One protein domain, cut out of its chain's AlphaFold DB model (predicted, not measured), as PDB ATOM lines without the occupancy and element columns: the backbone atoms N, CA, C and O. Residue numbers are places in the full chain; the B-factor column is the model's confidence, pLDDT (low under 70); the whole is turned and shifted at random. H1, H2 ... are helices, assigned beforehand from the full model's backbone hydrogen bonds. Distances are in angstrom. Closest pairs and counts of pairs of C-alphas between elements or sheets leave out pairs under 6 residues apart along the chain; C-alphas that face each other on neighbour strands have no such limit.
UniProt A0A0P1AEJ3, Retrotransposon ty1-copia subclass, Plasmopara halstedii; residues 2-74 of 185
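This is residues 2 to 74 of the 185 residues of the protein "Retrotransposon ty1-copia subclass" of Plasmopara halstedii (UniProt A0A0P1AEJ3). From a compact head of H1, H2, H3 and the first part of H4, residues 56 to 74 stick out as an arm. The 73 printed residues have four named helices, H1 to H4 in order: all helix, loose, radius of gyration of the C-alphas 16.0 A, spans 54 by 25 by 19 A.

Find H1, residues 3 to 9, which touches residues 19 to 23 alone of H2, residues 17 to 30, about perpendicular at 79 degrees; C-alphas 8 and 20 are closest, 5.4 A. H4, residues 45 to 72, touches H2 with residues 45 to 48 alone; C-alphas 24 and 45 are closest, 4.2 A. H3, residues 33 to 36, is apart from H1 and H4. In H2 and H4 every O i to N i+4 pair is within hydrogen-bond range, in H1 2 of 3.

Find C-alpha 3 at (251.362, 33.250, 15.105), where H1 begins. H4 runs 40.2 A to C-alpha 72 at (208.363, 22.751, 21.557).

The printed part has no cut; pLDDT is under 70 at 14 residues.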
ATOM      1  N   SER A   2     252.310  34.262  19.816       67.44
ATOM      2  CA  SER A   2     252.907  34.378  18.480       67.44
ATOM      3  C   SER A   2     252.170  33.494  17.467       67.44
ATOM      4  O   SER A   2     251.723  32.406  17.817       67.44
ATOM      5  N   LYS A   3     252.057  33.947  16.211       68.06
ATOM      6  CA  LYS A   3     251.362  33.250  15.105       68.06
ATOM      7  C   LYS A   3     251.820  31.790  14.936       68.06
ATOM      8  O   LYS A   3     251.012  30.908  14.689       68.06
ATOM      9  N   GLU A   4     253.094  31.549  15.212       65.06
ATOM     10  CA  GLU A   4     253.758  30.248  15.113       65.06
ATOM     11  C   GLU A   4     253.300  29.219  16.165       65.06
ATOM     12  O   GLU A   4     253.432  28.020  15.938       65.06
ATOM     13  N   LEU A   5     252.754  29.655  17.311       68.94
ATOM     14  CA  LEU A   5     252.150  28.735  18.287       68.94
ATOM     15  C   LEU A   5     250.783  28.234  17.810       68.94
ATOM     16  O   LEU A   5     250.429  27.090  18.071       68.94
ATOM     17  N   TRP A   6     250.018  29.066  17.099       74.38
ATOM     18  CA  TRP A   6     248.725  28.656  16.549       74.38
ATOM     19  C   TRP A   6     248.880  27.666  15.396       74.38
ATOM     20  O   TRP A   6     248.048  26.776  15.254       74.38
ATOM     21  N   ASP A   7     249.966  27.751  14.629       77.06
ATOM     22  CA  ASP A   7     250.267  26.756  13.597       77.06
ATOM     23  C   ASP A   7     250.517  25.356  14.207       77.06
ATOM     24  O   ASP A   7     250.098  24.361  13.616       77.06
ATOM     25  N   ALA A   8     251.059  25.276  15.434       74.31
ATOM     26  CA  ALA A   8     251.178  24.032  16.214       74.31
ATOM     27  C   ALA A   8     249.822  23.461  16.649       74.31
ATOM     28  O   ALA A   8     249.592  22.256  16.582       74.31
ATOM     29  N   VAL A   9     248.911  24.334  17.081       75.69
ATOM     30  CA  VAL A   9     247.554  23.958  17.508       75.69
ATOM     31  C   VAL A   9     246.704  23.500  16.318       75.69
ATOM     32  O   VAL A   9     245.927  22.556  16.433       75.69
ATOM     33  N   LEU A  10     246.888  24.119  15.149       78.19
ATOM     34  CA  LEU A  10     246.161  23.812  13.913       78.19
ATOM     35  C   LEU A  10     246.795  22.682  13.080       78.19
ATOM     36  O   LEU A  10     246.258  22.345  12.027       78.19
ATOM     37  N   GLY A  11     247.920  22.106  13.519       69.69
ATOM     38  CA  GLY A  11     248.587  21.001  12.821       69.69
ATOM     39  C   GLY A  11     249.220  21.388  11.477       69.69
ATOM     40  O   GLY A  11     249.342  20.545  10.588       69.69
ATOM     41  N   ARG A  12     249.605  22.658  11.289       74.50
ATOM     42  CA  ARG A  12     250.240  23.127  10.047       74.50
ATOM     43  C   ARG A  12     251.724  22.750  10.025       74.50
ATOM     44  O   ARG A  12     252.431  22.886  11.020       74.50
ATOM     45  N   ALA A  13     252.188  22.258   8.879       60.09
ATOM     46  CA  ALA A  13     253.512  21.665   8.710       60.09
ATOM     47  C   ALA A  13     254.638  22.721   8.649       60.09
ATOM     48  O   ALA A  13     254.987  23.145   7.556       60.09
ATOM     49  N   ASP A  14     255.163  23.142   9.811       62.06
ATOM     50  CA  ASP A  14     256.538  23.668  10.048       62.06
ATOM     51  C   ASP A  14     256.765  23.986  11.550       62.06
ATOM     52  O   ASP A  14     257.196  25.070  11.951       62.06
ATOM     53  N   VAL A  15     256.368  23.076  12.443       63.50
ATOM     54  CA  VAL A  15     256.373  23.351  13.887       63.50
ATOM     55  C   VAL A  15     257.491  22.563  14.556       63.50
ATOM     56  O   VAL A  15     257.539  21.339  14.490       63.50
ATOM     57  N   THR A  16     258.399  23.271  15.229       74.69
ATOM     58  CA  THR A  16     259.458  22.648  16.027       74.69
ATOM     59  C   THR A  16     258.872  21.982  17.275       74.69
ATOM     60  O   THR A  16     257.960  22.520  17.904       74.69
ATOM     61  N   ALA A  17     259.435  20.844  17.696       75.50
ATOM     62  CA  ALA A  17     258.962  20.091  18.867       75.50
ATOM     63  C   ALA A  17     258.856  20.952  20.147       75.50
ATOM     64  O   ALA A  17     257.938  20.793  20.948       75.50
ATOM     65  N   THR A  18     259.748  21.933  20.310       77.19
ATOM     66  CA  THR A  18     259.711  22.912  21.405       77.19
ATOM     67  C   THR A  18     258.468  23.806  21.378       77.19
ATOM     68  O   THR A  18     257.916  24.104  22.435       77.19
ATOM     69  N   LYS A  19     258.005  24.226  20.193       75.94
ATOM     70  CA  LYS A  19     256.798  25.056  20.034       75.94
ATOM     71  C   LYS A  19     255.523  24.247  20.257       75.94
ATOM     72  O   LYS A  19     254.591  24.754  20.874       75.94
ATOM     73  N   GLU A  20     255.499  22.987  19.825       77.38
ATOM     74  CA  GLU A  20     254.374  22.083  20.093       77.38
ATOM     75  C   GLU A  20     254.220  21.814  21.595       77.38
ATOM     76  O   GLU A  20     253.112  21.880  22.130       77.38
ATOM     77  N   GLN A  21     255.334  21.615  22.303       78.69
ATOM     78  CA  GLN A  21     255.320  21.410  23.750       78.69
ATOM     79  C   GLN A  21     254.948  22.684  24.526       78.69
ATOM     80  O   GLN A  21     254.235  22.606  25.526       78.69
ATOM     81  N   GLN A  22     255.352  23.865  24.044       81.62
ATOM     82  CA  GLN A  22     254.885  25.144  24.594       81.62
ATOM     83  C   GLN A  22     253.385  25.359  24.374       81.62
ATOM     84  O   GLN A  22     252.701  25.797  25.296       81.62
ATOM     85  N   ALA A  23     252.861  25.040  23.188       80.44
ATOM     86  CA  ALA A  23     251.431  25.129  22.903       80.44
ATOM     87  C   ALA A  23     250.622  24.143  23.758       80.44
ATOM     88  O   ALA A  23     249.588  24.513  24.311       80.44
ATOM     89  N   HIS A  24     251.126  22.919  23.930       79.62
ATOM     90  CA  HIS A  24     250.527  21.905  24.798       79.62
ATOM     91  C   HIS A  24     250.446  22.394  26.247       79.62
ATOM     92  O   HIS A  24     249.351  22.470  26.801       79.62
ATOM     93  N   ALA A  25     251.571  22.830  26.825       81.81
ATOM     94  CA  ALA A  25     251.604  23.353  28.188       81.81
ATOM     95  C   ALA A  25     250.714  24.596  28.354       81.81
ATOM     96  O   ALA A  25     250.001  24.708  29.347       81.81
ATOM     97  N   ALA A  26     250.709  25.509  27.378       83.62
ATOM     98  CA  ALA A  26     249.876  26.705  27.421       83.62
ATOM     99  C   ALA A  26     248.378  26.370  27.427       83.62
ATOM    100  O   ALA A  26     247.639  26.955  28.213       83.62
ATOM    101  N   ILE A  27     247.925  25.425  26.596       81.75
ATOM    102  CA  ILE A  27     246.519  25.000  26.588       81.75
ATOM    103  C   ILE A  27     246.167  24.345  27.923       81.75
ATOM    104  O   ILE A  27     245.198  24.746  28.559       81.75
ATOM    105  N   VAL A  28     246.982  23.393  28.385       80.38
ATOM    106  CA  VAL A  28     246.736  22.654  29.631       80.38
ATOM    107  C   VAL A  28     246.668  23.589  30.844       80.38
ATOM    108  O   VAL A  28     245.760  23.452  31.655       80.38
ATOM    109  N   LEU A  29     247.560  24.581  30.939       83.06
ATOM    110  CA  LEU A  29     247.577  25.560  32.036       83.06
ATOM    111  C   LEU A  29     246.378  26.523  32.037       83.06
ATOM    112  O   LEU A  29     246.092  27.126  33.066       83.06
ATOM    113  N   ASN A  30     245.697  26.699  30.900       82.31
ATOM    114  CA  ASN A  30     244.514  27.559  30.800       82.31
ATOM    115  C   ASN A  30     243.195  26.794  30.998       82.31
ATOM    116  O   ASN A  30     242.133  27.415  31.070       82.31
ATOM    117  N   LEU A  31     243.235  25.462  31.090       80.81
ATOM    118  CA  LEU A  31     242.054  24.647  31.349       80.81
ATOM    119  C   LEU A  31     241.786  24.542  32.850       80.81
ATOM    120  O   LEU A  31     242.697  24.464  33.665       80.81
ATOM    121  N   LYS A  32     240.504  24.517  33.219       78.94
ATOM    122  CA  LYS A  32     240.090  24.236  34.599       78.94
ATOM    123  C   LYS A  32     240.346  22.762  34.915       78.94
ATOM    124  O   LYS A  32     240.103  21.909  34.059       78.94
ATOM    125  N   ASP A  33     240.721  22.458  36.157       73.25
ATOM    126  CA  ASP A  33     241.001  21.087  36.624       73.25
ATOM    127  C   ASP A  33     239.870  20.093  36.309       73.25
ATOM    128  O   ASP A  33     240.124  18.939  35.970       73.25
ATOM    129  N   SER A  34     238.613  20.551  36.328       73.75
ATOM    130  CA  SER A  34     237.443  19.737  35.978       73.75
ATOM    131  C   SER A  34     237.374  19.319  34.504       73.75
ATOM    132  O   SER A  34     236.763  18.302  34.194       73.75
ATOM    133  N   GLN A  35     237.987  20.075  33.590       70.81
ATOM    134  CA  GLN A  35     238.051  19.743  32.163       70.81
ATOM    135  C   GLN A  35     239.313  18.939  31.831       70.81
ATOM    136  O   GLN A  35     239.284  18.065  30.969       70.81
ATOM    137  N   LEU A  36     240.399  19.184  32.566       69.38
ATOM    138  CA  LEU A  36     241.709  18.543  32.421       69.38
ATOM    139  C   LEU A  36     241.651  17.007  32.479       69.38
ATOM    140  O   LEU A  36     242.320  16.342  31.687       69.38
ATOM    141  N   VAL A  37     240.799  16.441  33.342       70.25
ATOM    142  CA  VAL A  37     240.622  14.982  33.506       70.25
ATOM    143  C   VAL A  37     240.281  14.279  32.184       70.25
ATOM    144  O   VAL A  37     240.700  13.145  31.961       70.25
ATOM    145  N   HIS A  38     239.571  14.954  31.277       67.38
ATOM    146  CA  HIS A  38     239.160  14.382  29.992       67.38
ATOM    147  C   HIS A  38     240.260  14.424  28.921       67.38
ATOM    148  O   HIS A  38     240.189  13.672  27.948       67.38
ATOM    149  N   PHE A  39     241.291  15.258  29.098       67.88
ATOM    150  CA  PHE A  39     242.285  15.558  28.058       67.88
ATOM    151  C   PHE A  39     243.736  15.246  28.464       67.88
ATOM    152  O   PHE A  39     244.626  15.306  27.617       67.88
ATOM    153  N   MET A  40     243.989  14.844  29.717       64.56
ATOM    154  CA  MET A  40     245.331  14.524  30.241       64.56
ATOM    155  C   MET A  40     246.084  13.435  29.457       64.56
ATOM    156  O   MET A  40     247.312  13.432  29.452       64.56
ATOM    157  N   ASN A  41     245.379  12.530  28.771       66.25
ATOM    158  CA  ASN A  41     246.003  11.449  27.998       66.25
ATOM    159  C   ASN A  41     246.476  11.884  26.596       66.25
ATOM    160  O   ASN A  41     247.091  11.091  25.880       66.25
ATOM    161  N   ALA A  42     246.183  13.117  26.169       64.50
ATOM    162  CA  ALA A  42     246.562  13.606  24.850       64.50
ATOM    163  C   ALA A  42     247.974  14.223  24.862       64.50
ATOM    164  O   ALA A  42     248.262  15.203  25.548       64.50
ATOM    165  N   THR A  43     248.859  13.648  24.048       71.50
ATOM    166  CA  THR A  43     250.290  13.990  23.963       71.50
ATOM    167  C   THR A  43     250.629  15.127  22.998       71.50
ATOM    168  O   THR A  43     251.789  15.508  22.906       71.50
ATOM    169  N   SER A  44     249.651  15.675  22.272       78.56
ATOM    170  CA  SER A  44     249.868  16.747  21.290       78.56
ATOM    171  C   SER A  44     248.858  17.873  21.483       78.56
ATOM    172  O   SER A  44     247.678  17.616  21.744       78.56
ATOM    173  N   ALA A  45     249.322  19.116  21.327       78.88
ATOM    174  CA  ALA A  45     248.503  20.325  21.414       78.88
ATOM    175  C   ALA A  45     247.319  20.280  20.437       78.88
ATOM    176  O   ALA A  45     246.199  20.626  20.807       78.88
ATOM    177  N   HIS A  46     247.548  19.768  19.225       79.56
ATOM    178  CA  HIS A  46     246.513  19.610  18.207       79.56
ATOM    179  C   HIS A  46     245.422  18.621  18.635       79.56
ATOM    180  O   HIS A  46     244.236  18.893  18.477       79.56
ATOM    181  N   LYS A  47     245.806  17.491  19.245       80.50
ATOM    182  CA  LYS A  47     244.845  16.493  19.743       80.50
ATOM    183  C   LYS A  47     243.990  17.042  20.883       80.50
ATOM    184  O   LYS A  47     242.794  16.775  20.904       80.50
ATOM    185  N   ILE A  48     244.589  17.800  21.807       81.19
ATOM    186  CA  ILE A  48     243.840  18.465  22.886       81.19
ATOM    187  C   ILE A  48     242.860  19.471  22.290       81.19
ATOM    188  O   ILE A  48     241.693  19.467  22.662       81.19
ATOM    189  N   TRP A  49     243.315  20.296  21.346       84.06
ATOM    190  CA  TRP A  49     242.470  21.305  20.714       84.06
ATOM    191  C   TRP A  49     241.301  20.695  19.937       84.06
ATOM    192  O   TRP A  49     240.166  21.101  20.147       84.06
ATOM    193  N   ALA A  50     241.548  19.668  19.119       81.56
ATOM    194  CA  ALA A  50     240.499  18.964  18.378       81.56
ATOM    195  C   ALA A  50     239.495  18.258  19.310       81.56
ATOM    196  O   ALA A  50     238.292  18.263  19.058       81.56
ATOM    197  N   ALA A  51     239.967  17.668  20.413       81.88
ATOM    198  CA  ALA A  51     239.089  17.057  21.409       81.88
ATOM    199  C   ALA A  51     238.256  18.106  22.165       81.88
ATOM    200  O   ALA A  51     237.089  17.861  22.468       81.88
ATOM    201  N   LEU A  52     238.840  19.273  22.443       82.56
ATOM    202  CA  LEU A  52     238.151  20.394  23.069       82.56
ATOM    203  C   LEU A  52     237.078  20.959  22.137       82.56
ATOM    204  O   LEU A  52     235.934  21.112  22.552       82.56
ATOM    205  N   GLU A  53     237.418  21.177  20.869       82.31
ATOM    206  CA  GLU A  53     236.473  21.581  19.829       82.31
ATOM    207  C   GLU A  53     235.299  20.599  19.742       82.31
ATOM    208  O   GLU A  53     234.151  21.015  19.876       82.31
ATOM    209  N   GLY A  54     235.564  19.291  19.651       79.81
ATOM    210  CA  GLY A  54     234.510  18.274  19.613       79.81
ATOM    211  C   GLY A  54     233.656  18.210  20.886       79.81
ATOM    212  O   GLY A  54     232.436  18.036  20.805       79.81
ATOM    213  N   PHE A  55     234.257  18.374  22.069       78.88
ATOM    214  CA  PHE A  55     233.527  18.375  23.340       78.88
ATOM    215  C   PHE A  55     232.594  19.582  23.457       78.88
ATOM    216  O   PHE A  55     231.408  19.412  23.742       78.88
ATOM    217  N   TYR A  56     233.106  20.789  23.196       77.75
ATOM    218  CA  TYR A  56     232.297  22.007  23.232       77.75
ATOM    219  C   TYR A  56     231.254  22.022  22.117       77.75
ATOM    220  O   TYR A  56     230.133  22.448  22.364       77.75
ATOM    221  N   GLN A  57     231.561  21.484  20.935       77.56
ATOM    222  CA  GLN A  57     230.586  21.331  19.858       77.56
ATOM    223  C   GLN A  57     229.464  20.360  20.244       77.56
ATOM    224  O   GLN A  57     228.294  20.655  20.029       77.56
ATOM    225  N   THR A  58     229.786  19.221  20.863       73.94
ATOM    226  CA  THR A  58     228.771  18.265  21.342       73.94
ATOM    227  C   THR A  58     227.928  18.872  22.465       73.94
ATOM    228  O   THR A  58     226.710  18.692  22.492       73.94
ATOM    229  N   GLN A  59     228.558  19.615  23.378       76.31
ATOM    230  CA  GLN A  59     227.865  20.337  24.441       76.31
ATOM    231  C   GLN A  59     226.943  21.423  23.877       76.31
ATOM    232  O   GLN A  59     225.817  21.561  24.353       76.31
ATOM    233  N   ASP A  60     227.385  22.153  22.856       79.50
ATOM    234  CA  ASP A  60     226.590  23.154  22.148       79.50
ATOM    235  C   ASP A  60     225.396  22.495  21.445       79.50
ATOM    236  O   ASP A  60     224.254  22.881  21.684       79.50
ATOM    237  N   MET A  61     225.612  21.397  20.710       78.94
ATOM    238  CA  MET A  61     224.530  20.631  20.077       78.94
ATOM    239  C   MET A  61     223.507  20.095  21.089       78.94
ATOM    240  O   MET A  61     222.301  20.182  20.856       78.94
ATOM    241  N   ALA A  62     223.962  19.550  22.220       81.44
ATOM    242  CA  ALA A  62     223.074  19.063  23.274       81.44
ATOM    243  C   ALA A  62     222.290  20.212  23.928       81.44
ATOM    244  O   ALA A  62     221.086  20.083  24.151       81.44
ATOM    245  N   SER A  63     222.947  21.348  24.177       82.38
ATOM    246  CA  SER A  63     222.316  22.558  24.719       82.38
ATOM    247  C   SER A  63     221.262  23.114  23.759       82.38
ATOM    248  O   SER A  63     220.148  23.427  24.179       82.38
ATOM    249  N   GLN A  64     221.572  23.160  22.461       84.31
ATOM    250  CA  GLN A  64     220.633  23.551  21.410       84.31
ATOM    251  C   GLN A  64     219.431  22.607  21.354       84.31
ATOM    252  O   GLN A  64     218.291  23.066  21.314       84.31
ATOM    253  N   LEU A  65     219.655  21.290  21.387       85.81
ATOM    254  CA  LEU A  65     218.572  20.309  21.349       85.81
ATOM    255  C   LEU A  65     217.647  20.447  22.566       85.81
ATOM    256  O   LEU A  65     216.430  20.465  22.401       85.81
ATOM    257  N   GLN A  66     218.216  20.621  23.762       85.56
ATOM    258  CA  GLN A  66     217.447  20.861  24.987       85.56
ATOM    259  C   GLN A  66     216.623  22.151  24.915       85.56
ATOM    260  O   GLN A  66     215.475  22.174  25.355       85.56
ATOM    261  N   LEU A  67     217.186  23.228  24.362       87.12
ATOM    262  CA  LEU A  67     216.461  24.483  24.160       87.12
ATOM    263  C   LEU A  67     215.305  24.313  23.164       87.12
ATOM    264  O   LEU A  67     214.202  24.789  23.429       87.12
ATOM    265  N   LYS A  68     215.518  23.577  22.065       85.12
ATOM    266  CA  LYS A  68     214.469  23.270  21.077       85.12
ATOM    267  C   LYS A  68     213.360  22.401  21.663       85.12
ATOM    268  O   LYS A  68     212.188  22.650  21.392       85.12
ATOM    269  N   GLU A  69     213.711  21.416  22.485       86.88
ATOM    270  CA  GLU A  69     212.732  20.590  23.192       86.88
ATOM    271  C   GLU A  69     211.894  21.441  24.151       86.88
ATOM    272  O   GLU A  69     210.666  21.414  24.069       86.88
ATOM    273  N   LYS A  70     212.544  22.276  24.978       86.56
ATOM    274  CA  LYS A  70     211.857  23.204  25.890       86.56
ATOM    275  C   LYS A  70     210.914  24.151  25.158       86.56
ATOM    276  O   LYS A  70     209.813  24.390  25.644       86.56
ATOM    277  N   PHE A  71     211.329  24.661  24.001       86.31
ATOM    278  CA  PHE A  71     210.501  25.513  23.152       86.31
ATOM    279  C   PHE A  71     209.275  24.763  22.623       86.31
ATOM    280  O   PHE A  71     208.149  25.228  22.772       86.31
ATOM    281  N   ALA A  72     209.462  23.555  22.088       83.38
ATOM    282  CA  ALA A  72     208.363  22.751  21.557       83.38
ATOM    283  C   ALA A  72     207.367  22.288  22.635       83.38
ATOM    284  O   ALA A  72     206.174  22.138  22.345       83.38
ATOM    285  N   SER A  73     207.846  22.058  23.861       83.50
ATOM    286  CA  SER A  73     207.046  21.629  25.011       83.50
ATOM    287  C   SER A  73     206.604  22.777  25.924       83.50
ATOM    288  O   SER A  73     206.103  22.502  27.017       83.50
ATOM    289  N   PHE A  74     206.813  24.036  25.527       85.50
ATOM    290  CA  PHE A  74     206.490  25.194  26.355       85.50
ATOM    291  C   PHE A  74     204.981  25.249  26.632       85.50
ATOM    292  O   PHE A  74     204.158  25.156  25.719       85.50
TER     293      PHE A  74